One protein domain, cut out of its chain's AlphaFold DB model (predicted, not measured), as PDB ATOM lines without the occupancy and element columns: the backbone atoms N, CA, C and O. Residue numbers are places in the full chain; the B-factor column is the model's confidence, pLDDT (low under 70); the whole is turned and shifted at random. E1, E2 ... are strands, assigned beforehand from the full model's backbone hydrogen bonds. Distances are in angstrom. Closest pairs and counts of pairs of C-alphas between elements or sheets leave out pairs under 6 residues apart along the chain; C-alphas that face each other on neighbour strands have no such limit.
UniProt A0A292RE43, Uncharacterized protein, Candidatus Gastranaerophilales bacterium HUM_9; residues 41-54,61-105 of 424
ATOM      1  N   LEU A  41      52.611  17.142  42.554       89.06
ATOM      2  CA  LEU A  41      51.951  17.738  41.394       89.06
ATOM      3  C   LEU A  41      53.034  18.326  40.483       89.06
ATOM      4  O   LEU A  41      53.835  19.125  40.954       89.06
ATOM      5  N   LEU A  42      53.071  17.904  39.221       88.75
ATOM      6  CA  LEU A  42      54.012  18.420  38.222       88.75
ATOM      7  C   LEU A  42      53.368  19.534  37.400       88.75
ATOM      8  O   LEU A  42      53.973  20.575  37.191       88.75
ATOM      9  N   GLU A  43      52.121  19.329  36.978       89.44
ATOM     10  CA  GLU A  43      51.385  20.289  36.162       89.44
ATOM     11  C   GLU A  43      49.900  20.257  36.518       89.44
ATOM     12  O   GLU A  43      49.321  19.198  36.789       89.44
ATOM     13  N   LYS A  44      49.264  21.428  36.501       90.44
ATOM     14  CA  LYS A  44      47.812  21.555  36.570       90.44
ATOM     15  C   LYS A  44      47.373  22.799  35.823       90.44
ATOM     16  O   LYS A  44      47.537  23.910  36.327       90.44
ATOM     17  N   THR A  45      46.748  22.614  34.672       88.94
ATOM     18  CA  THR A  45      46.169  23.734  33.933       88.94
ATOM     19  C   THR A  45      44.794  24.105  34.495       88.94
ATOM     20  O   THR A  45      44.084  23.292  35.104       88.94
ATOM     21  N   LYS A  46      44.413  25.375  34.320       91.12
ATOM     22  CA  LYS A  46      43.004  25.791  34.412       91.12
ATOM     23  C   LYS A  46      42.258  25.284  33.164       91.12
ATOM     24  O   LYS A  46      42.858  24.648  32.306       91.12
ATOM     25  N   LYS A  47      40.946  25.528  33.070       89.56
ATOM     26  CA  LYS A  47      40.212  25.266  31.822       89.56
ATOM     27  C   LYS A  47      40.766  26.197  30.738       89.56
ATOM     28  O   LYS A  47      40.589  27.405  30.863       89.56
ATOM     29  N   LEU A  48      41.448  25.637  29.745       92.75
ATOM     30  CA  LEU A  48      42.024  26.358  28.609       92.75
ATOM     31  C   LEU A  48      41.203  26.078  27.342       92.75
ATOM     32  O   LEU A  48      40.662  24.972  27.238       92.75
ATOM     33  N   PRO A  49      41.104  27.035  26.398       93.50
ATOM     34  CA  PRO A  49      40.533  26.792  25.073       93.50
ATOM     35  C   PRO A  49      41.245  25.646  24.360       93.50
ATOM     36  O   PRO A  49      42.465  25.507  24.486       93.50
ATOM     37  N   VAL A  50      40.488  24.845  23.614       90.81
ATOM     38  CA  VAL A  50      40.999  23.660  22.916       90.81
ATOM     39  C   VAL A  50      42.041  23.984  21.841       90.81
ATOM     40  O   VAL A  50      42.909  23.166  21.581       90.81
ATOM     41  N   GLU A  51      42.027  25.198  21.293       88.56
ATOM     42  CA  GLU A  51      43.029  25.716  20.344       88.56
ATOM     43  C   GLU A  51      44.454  25.712  20.922       88.56
ATOM     44  O   GLU A  51      45.428  25.619  20.186       88.56
ATOM     45  N   ASN A  52      44.582  25.773  22.253       87.38
ATOM     46  CA  ASN A  52      45.866  25.685  22.951       87.38
ATOM     47  C   ASN A  52      46.274  24.235  23.256       87.38
ATOM     48  O   ASN A  52      47.240  24.002  23.987       87.38
ATOM     49  N   PHE A  53      45.496  23.251  22.802       86.06
ATOM     50  CA  PHE A  53      45.830  21.847  22.965       86.06
ATOM     51  C   PHE A  53      46.911  21.457  21.945       86.06
ATOM     52  O   PHE A  53      46.788  21.824  20.778       86.06
ATOM     53  N   PRO A  54      47.975  20.730  22.342       81.25
ATOM     54  CA  PRO A  54      49.080  20.457  21.431       81.25
ATOM     55  C   PRO A  54      48.609  19.625  20.219       81.25
ATOM     56  O   PRO A  54      47.942  18.608  20.435       81.25
ATOM     57  N   PRO A  61      38.635  15.523  20.462       86.25
ATOM     58  CA  PRO A  61      37.207  15.292  20.260       86.25
ATOM     59  C   PRO A  61      36.600  16.431  19.441       86.25
ATOM     60  O   PRO A  61      36.849  17.596  19.747       86.25
ATOM     61  N   THR A  62      35.786  16.101  18.439       86.19
ATOM     62  CA  THR A  62      35.198  17.080  17.513       86.19
ATOM     63  C   THR A  62      34.357  18.132  18.240       86.19
ATOM     64  O   THR A  62      34.365  19.300  17.866       86.19
ATOM     65  N   GLU A  63      33.666  17.744  19.310       91.00
ATOM     66  CA  GLU A  63      32.813  18.624  20.111       91.00
ATOM     67  C   GLU A  63      33.524  19.341  21.282       91.00
ATOM     68  O   GLU A  63      32.865  19.983  22.104       91.00
ATOM     69  N   ALA A  64      34.855  19.252  21.396       92.19
ATOM     70  CA  ALA A  64      35.604  19.883  22.486       92.19
ATOM     71  C   ALA A  64      35.715  21.417  22.339       92.19
ATOM     72  O   ALA A  64      36.124  21.924  21.304       92.19
ATOM     73  N   ASP A  65      35.425  22.148  23.420       94.94
ATOM     74  CA  ASP A  65      35.622  23.605  23.566       94.94
ATOM     75  C   ASP A  65      36.826  23.920  24.462       94.94
ATOM     76  O   ASP A  65      37.642  24.801  24.186       94.94
ATOM     77  N   LYS A  66      36.950  23.183  25.573       95.31
ATOM     78  CA  LYS A  66      37.961  23.422  26.610       95.31
ATOM     79  C   LYS A  66      38.607  22.135  27.074       95.31
ATOM     80  O   LYS A  66      37.982  21.076  27.085       95.31
ATOM     81  N   PHE A  67      39.822  22.243  27.596       94.44
ATOM     82  CA  PHE A  67      40.493  21.137  28.263       94.44
ATOM     83  C   PHE A  67      41.130  21.541  29.594       94.44
ATOM     84  O   PHE A  67      41.381  22.712  29.880       94.44
ATOM     85  N   THR A  68      41.386  20.545  30.436       93.88
ATOM     86  CA  THR A  68      42.280  20.653  31.594       93.88
ATOM     87  C   THR A  68      43.264  19.502  31.573       93.88
ATOM     88  O   THR A  68      42.893  18.382  31.215       93.88
ATOM     89  N   ARG A  69      44.474  19.753  32.050       91.75
ATOM     90  CA  ARG A  69      45.567  18.795  32.136       91.75
ATOM     91  C   ARG A  69      46.070  18.738  33.568       91.75
ATOM     92  O   ARG A  69      46.265  19.770  34.209       91.75
ATOM     93  N   VAL A  70      46.250  17.528  34.081       92.44
ATOM     94  CA  VAL A  70      46.845  17.279  35.395       92.44
ATOM     95  C   VAL A  70      47.938  16.241  35.233       92.44
ATOM     96  O   VAL A  70      47.651  15.122  34.818       92.44
ATOM     97  N   LYS A  71      49.167  16.593  35.606       91.19
ATOM     98  CA  LYS A  71      50.332  15.707  35.588       91.19
ATOM     99  C   LYS A  71      50.877  15.566  37.002       91.19
ATOM    100  O   LYS A  71      51.067  16.558  37.710       91.19
ATOM    101  N   ILE A  72      51.108  14.337  37.436       90.75
ATOM    102  CA  ILE A  72      51.676  14.017  38.747       90.75
ATOM    103  C   ILE A  72      52.918  13.149  38.583       90.75
ATOM    104  O   ILE A  72      53.005  12.349  37.656       90.75
ATOM    105  N   GLY A  73      53.848  13.283  39.520       90.44
ATOM    106  CA  GLY A  73      55.036  12.444  39.635       90.44
ATOM    107  C   GLY A  73      55.155  11.847  41.033       90.44
ATOM    108  O   GLY A  73      54.350  12.162  41.918       90.44
ATOM    109  N   LYS A  74      56.175  11.020  41.259       88.94
ATOM    110  CA  LYS A  74      56.586  10.615  42.609       88.94
ATOM    111  C   LYS A  74      57.783  11.443  43.071       88.94
ATOM    112  O   LYS A  74      58.547  11.973  42.268       88.94
ATOM    113  N   LYS A  75      57.922  11.619  44.383       85.94
ATOM    114  CA  LYS A  75      59.108  12.237  44.993       85.94
ATOM    115  C   LYS A  75      60.296  11.277  44.965       85.94
ATOM    116  O   LYS A  75      61.406  11.716  44.695       85.94
ATOM    117  N   SER A  76      60.029   9.995  45.212       87.25
ATOM    118  CA  SER A  76      61.012   8.909  45.256       87.25
ATOM    119  C   SER A  76      61.431   8.382  43.883       87.25
ATOM    120  O   SER A  76      62.481   7.765  43.774       87.25
ATOM    121  N   ASP A  77      60.640   8.633  42.837       85.12
ATOM    122  CA  ASP A  77      60.891   8.133  41.486       85.12
ATOM    123  C   ASP A  77      60.700   9.265  40.471       85.12
ATOM    124  O   ASP A  77      59.586   9.767  40.277       85.12
ATOM    125  N   LYS A  78      61.809   9.679  39.848       83.62
ATOM    126  CA  LYS A  78      61.841  10.747  38.840       83.62
ATOM    127  C   LYS A  78      61.242  10.313  37.496       83.62
ATOM    128  O   LYS A  78      60.796  11.184  36.758       83.62
ATOM    129  N   ASN A  79      61.201   9.011  37.214       86.50
ATOM    130  CA  ASN A  79      60.671   8.434  35.974       86.50
ATOM    131  C   ASN A  79      59.171   8.130  36.075       86.50
ATOM    132  O   ASN A  79      58.510   7.841  35.076       86.50
ATOM    133  N   TYR A  80      58.609   8.191  37.282       88.44
ATOM    134  CA  TYR A  80      57.178   8.053  37.466       88.44
ATOM    135  C   TYR A  80      56.447   9.313  37.012       88.44
ATOM    136  O   TYR A  80      56.576  10.385  37.612       88.44
ATOM    137  N   GLU A  81      55.559   9.138  36.043       88.56
ATOM    138  CA  GLU A  81      54.641  10.168  35.586       88.56
ATOM    139  C   GLU A  81      53.248   9.580  35.388       88.56
ATOM    140  O   GLU A  81      53.093   8.496  34.834       88.56
ATOM    141  N   ARG A  82      52.211  10.307  35.804       90.25
ATOM    142  CA  ARG A  82      50.841  10.057  35.348       90.25
ATOM    143  C   ARG A  82      50.178  11.343  34.927       90.25
ATOM    144  O   ARG A  82      50.300  12.363  35.603       90.25
ATOM    145  N   GLU A  83      49.412  11.253  33.860       90.38
ATOM    146  CA  GLU A  83      48.730  12.375  33.252       90.38
ATOM    147  C   GLU A  83      47.254  12.059  33.051       90.38
ATOM    148  O   GLU A  83      46.879  10.959  32.637       90.38
ATOM    149  N   VAL A  84      46.422  13.060  33.329       92.31
ATOM    150  CA  VAL A  84      45.006  13.068  32.991       92.31
ATOM    151  C   VAL A  84      44.701  14.315  32.178       92.31
ATOM    152  O   VAL A  84      44.833  15.434  32.680       92.31
ATOM    153  N   VAL A  85      44.225  14.117  30.954       92.44
ATOM    154  CA  VAL A  85      43.648  15.181  30.126       92.44
ATOM    155  C   VAL A  85      42.137  15.019  30.140       92.44
ATOM    156  O   VAL A  85      41.611  13.911  30.044       92.44
ATOM    157  N   THR A  86      41.422  16.117  30.331       94.56
ATOM    158  CA  THR A  86      39.962  16.147  30.423       94.56
ATOM    159  C   THR A  86      39.425  17.186  29.456       94.56
ATOM    160  O   THR A  86      39.802  18.347  29.575       94.56
ATOM    161  N   PHE A  87      38.530  16.777  28.564       94.88
ATOM    162  CA  PHE A  87      37.884  17.620  27.564       94.88
ATOM    163  C   PHE A  87      36.449  17.951  27.961       94.88
ATOM    164  O   PHE A  87      35.745  17.124  28.552       94.88
ATOM    165  N   TYR A  88      36.027  19.162  27.623       95.00
ATOM    166  CA  TYR A  88      34.711  19.709  27.909       95.00
ATOM    167  C   TYR A  88      34.087  20.276  26.639       95.00
ATOM    168  O   TYR A  88      34.805  20.858  25.828       95.00
ATOM    169  N   ASP A  89      32.772  20.150  26.507       94.19
ATOM    170  CA  ASP A  89      32.009  20.814  25.447       94.19
ATOM    171  C   ASP A  89      31.786  22.312  25.742       94.19
ATOM    172  O   ASP A  89      32.204  22.838  26.784       94.19
ATOM    173  N   LYS A  90      31.096  22.996  24.820       93.19
ATOM    174  CA  LYS A  90      30.730  24.421  24.928       93.19
ATOM    175  C   LYS A  90      29.850  24.728  26.145       93.19
ATOM    176  O   LYS A  90      29.926  25.822  26.698       93.19
ATOM    177  N   GLU A  91      29.060  23.756  26.602       92.06
ATOM    178  CA  GLU A  91      28.230  23.858  27.811       92.06
ATOM    179  C   GLU A  91      29.036  23.595  29.097       92.06
ATOM    180  O   GLU A  91      28.532  23.714  30.218       92.06
ATOM    181  N   GLY A  92      30.316  23.245  28.965       90.75
ATOM    182  CA  GLY A  92      31.214  22.937  30.067       90.75
ATOM    183  C   GLY A  92      31.007  21.548  30.674       90.75
ATOM    184  O   GLY A  92      31.577  21.287  31.747       90.75
ATOM    185  N   LYS A  93      30.239  20.667  30.023       91.94
ATOM    186  CA  LYS A  93      30.049  19.265  30.415       91.94
ATOM    187  C   LYS A  93      31.265  18.444  30.009       91.94
ATOM    188  O   LYS A  93      31.963  18.735  29.048       91.94
ATOM    189  N   LEU A  94      31.547  17.418  30.802       93.00
ATOM    190  CA  LEU A  94      32.649  16.498  30.555       93.00
ATOM    191  C   LEU A  94      32.290  15.555  29.403       93.00
ATOM    192  O   LEU A  94      31.298  14.845  29.537       93.00
ATOM    193  N   ILE A  95      33.115  15.494  28.356       94.56
ATOM    194  CA  ILE A  95      32.884  14.632  27.178       94.56
ATOM    195  C   ILE A  95      33.919  13.514  27.039       94.56
ATOM    196  O   ILE A  95      33.581  12.389  26.677       94.56
ATOM    197  N   LYS A  96      35.186  13.767  27.400       94.31
ATOM    198  CA  LYS A  96      36.253  12.767  27.283       94.31
ATOM    199  C   LYS A  96      37.340  12.962  28.327       94.31
ATOM    200  O   LYS A  96      37.701  14.085  28.679       94.31
ATOM    201  N   ARG A  97      37.887  11.860  28.828       93.62
ATOM    202  CA  ARG A  97      39.124  11.833  29.607       93.62
ATOM    203  C   ARG A  97      40.082  10.826  29.040       93.62
ATOM    204  O   ARG A  97      39.691   9.733  28.659       93.62
ATOM    205  N   TYR A  98      41.339  11.176  29.134       91.56
ATOM    206  CA  TYR A  98      42.432  10.313  28.780       91.56
ATOM    207  C   TYR A  98      43.363  10.202  29.973       91.56
ATOM    208  O   TYR A  98      43.603  11.183  30.682       91.56
ATOM    209  N   PHE A  99      43.877   9.004  30.182       91.12
ATOM    210  CA  PHE A  99      44.803   8.686  31.246       91.12
ATOM    211  C   PHE A  99      45.993   7.967  30.625       91.12
ATOM    212  O   PHE A  99      45.809   6.973  29.920       91.12
ATOM    213  N   ARG A 100      47.198   8.443  30.919       88.00
ATOM    214  CA  ARG A 100      48.446   7.751  30.585       88.00
ATOM    215  C   ARG A 100      49.427   7.844  31.738       88.00
ATOM    216  O   ARG A 100      49.295   8.708  32.608       88.00
ATOM    217  N   GLY A 101      50.436   6.988  31.716       85.88
ATOM    218  CA  GLY A 101      51.577   7.121  32.604       85.88
ATOM    219  C   GLY A 101      52.202   5.801  33.011       85.88
ATOM    220  O   GLY A 101      51.759   4.722  32.625       85.88
ATOM    221  N   THR A 102      53.225   5.905  33.847       82.56
ATOM    222  CA  THR A 102      54.038   4.791  34.316       82.56
ATOM    223  C   THR A 102      53.201   3.786  35.113       82.56
ATOM    224  O   THR A 102      52.450   4.141  36.039       82.56
ATOM    225  N   GLY A 103      53.342   2.506  34.753       79.25
ATOM    226  CA  GLY A 103      52.688   1.386  35.431       79.25
ATOM    227  C   GLY A 103      51.164   1.375  35.295       79.25
ATOM    228  O   GLY A 103      50.477   0.898  36.197       79.25
ATOM    229  N   MET A 104      50.614   1.959  34.227       81.69
ATOM    230  CA  MET A 104      49.199   1.827  33.890       81.69
ATOM    231  C   MET A 104      48.997   1.744  32.380       81.69
ATOM    232  O   MET A 104      49.754   2.327  31.610       81.69
ATOM    233  N   LYS A 105      47.939   1.051  31.959       84.38
ATOM    234  CA  LYS A 105      47.509   1.078  30.562       84.38
ATOM    235  C   LYS A 105      46.973   2.460  30.207       84.38
ATOM    236  O   LYS A 105      46.318   3.108  31.033       84.38
TER     237      LYS A 105
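Overview. This is residues 41 to 54 and 61 to 105 of the 424 residues of an uncharacterized protein of Candidatus Gastranaerophilales bacterium HUM_9 (UniProt A0A292RE43). A single twisted sheet of four strands makes a long, narrow slab, with short E1 along one edge and both faces bare of any named helix. Its 59 printed residues hold strands E1, E2, E3 and E4, also the order across the all-antiparallel sheet. The class is all strand, with 29 residues in the strands, under half of those printed. It is only just loose, close to compact, with a radius of gyration of the C-alphas of 12.8 A, and elongated, spanning 40 by 22 by 18 A.

Along the chain. E1, residues 41 to 44, begins with C-alpha 41 at (51.951, 17.738, 41.394) and is 7.4 A long. E2, residues 66 to 74, measures 27.7 A; E3, residues 81 to 88, 23.4 A; and E4, residues 94 to 101, 21.2 A, ending with C-alpha 101 at (51.577, 7.121, 32.604).

Arrangement. Edge strand E1 is antiparallel to E2 at 176 degrees, with N 42 and O 71 2.8 A apart. Residues 48 to 49 also pair with residues 66 to 67 of E2, antiparallel. E2, E3 and E4 form a meander, each strand the antiparallel neighbour of the one before. In the hairpin of E2 and E3, N 70 and O 84 are 2.9 A apart; in that of E3 and E4, N 85 and O 98 are 3.0 A apart, both within hydrogen-bond range. E1 and E4 are apart.

Size, cuts and confidence. The C-alphas of Ser 76 and Glu 91, the two farthest apart, are 40.0 A from each other. Residues 55 to 60 are not printed, and C-alphas 54 and 61 are 13.0 A apart across this cut. No printed residue has a pLDDT under 70.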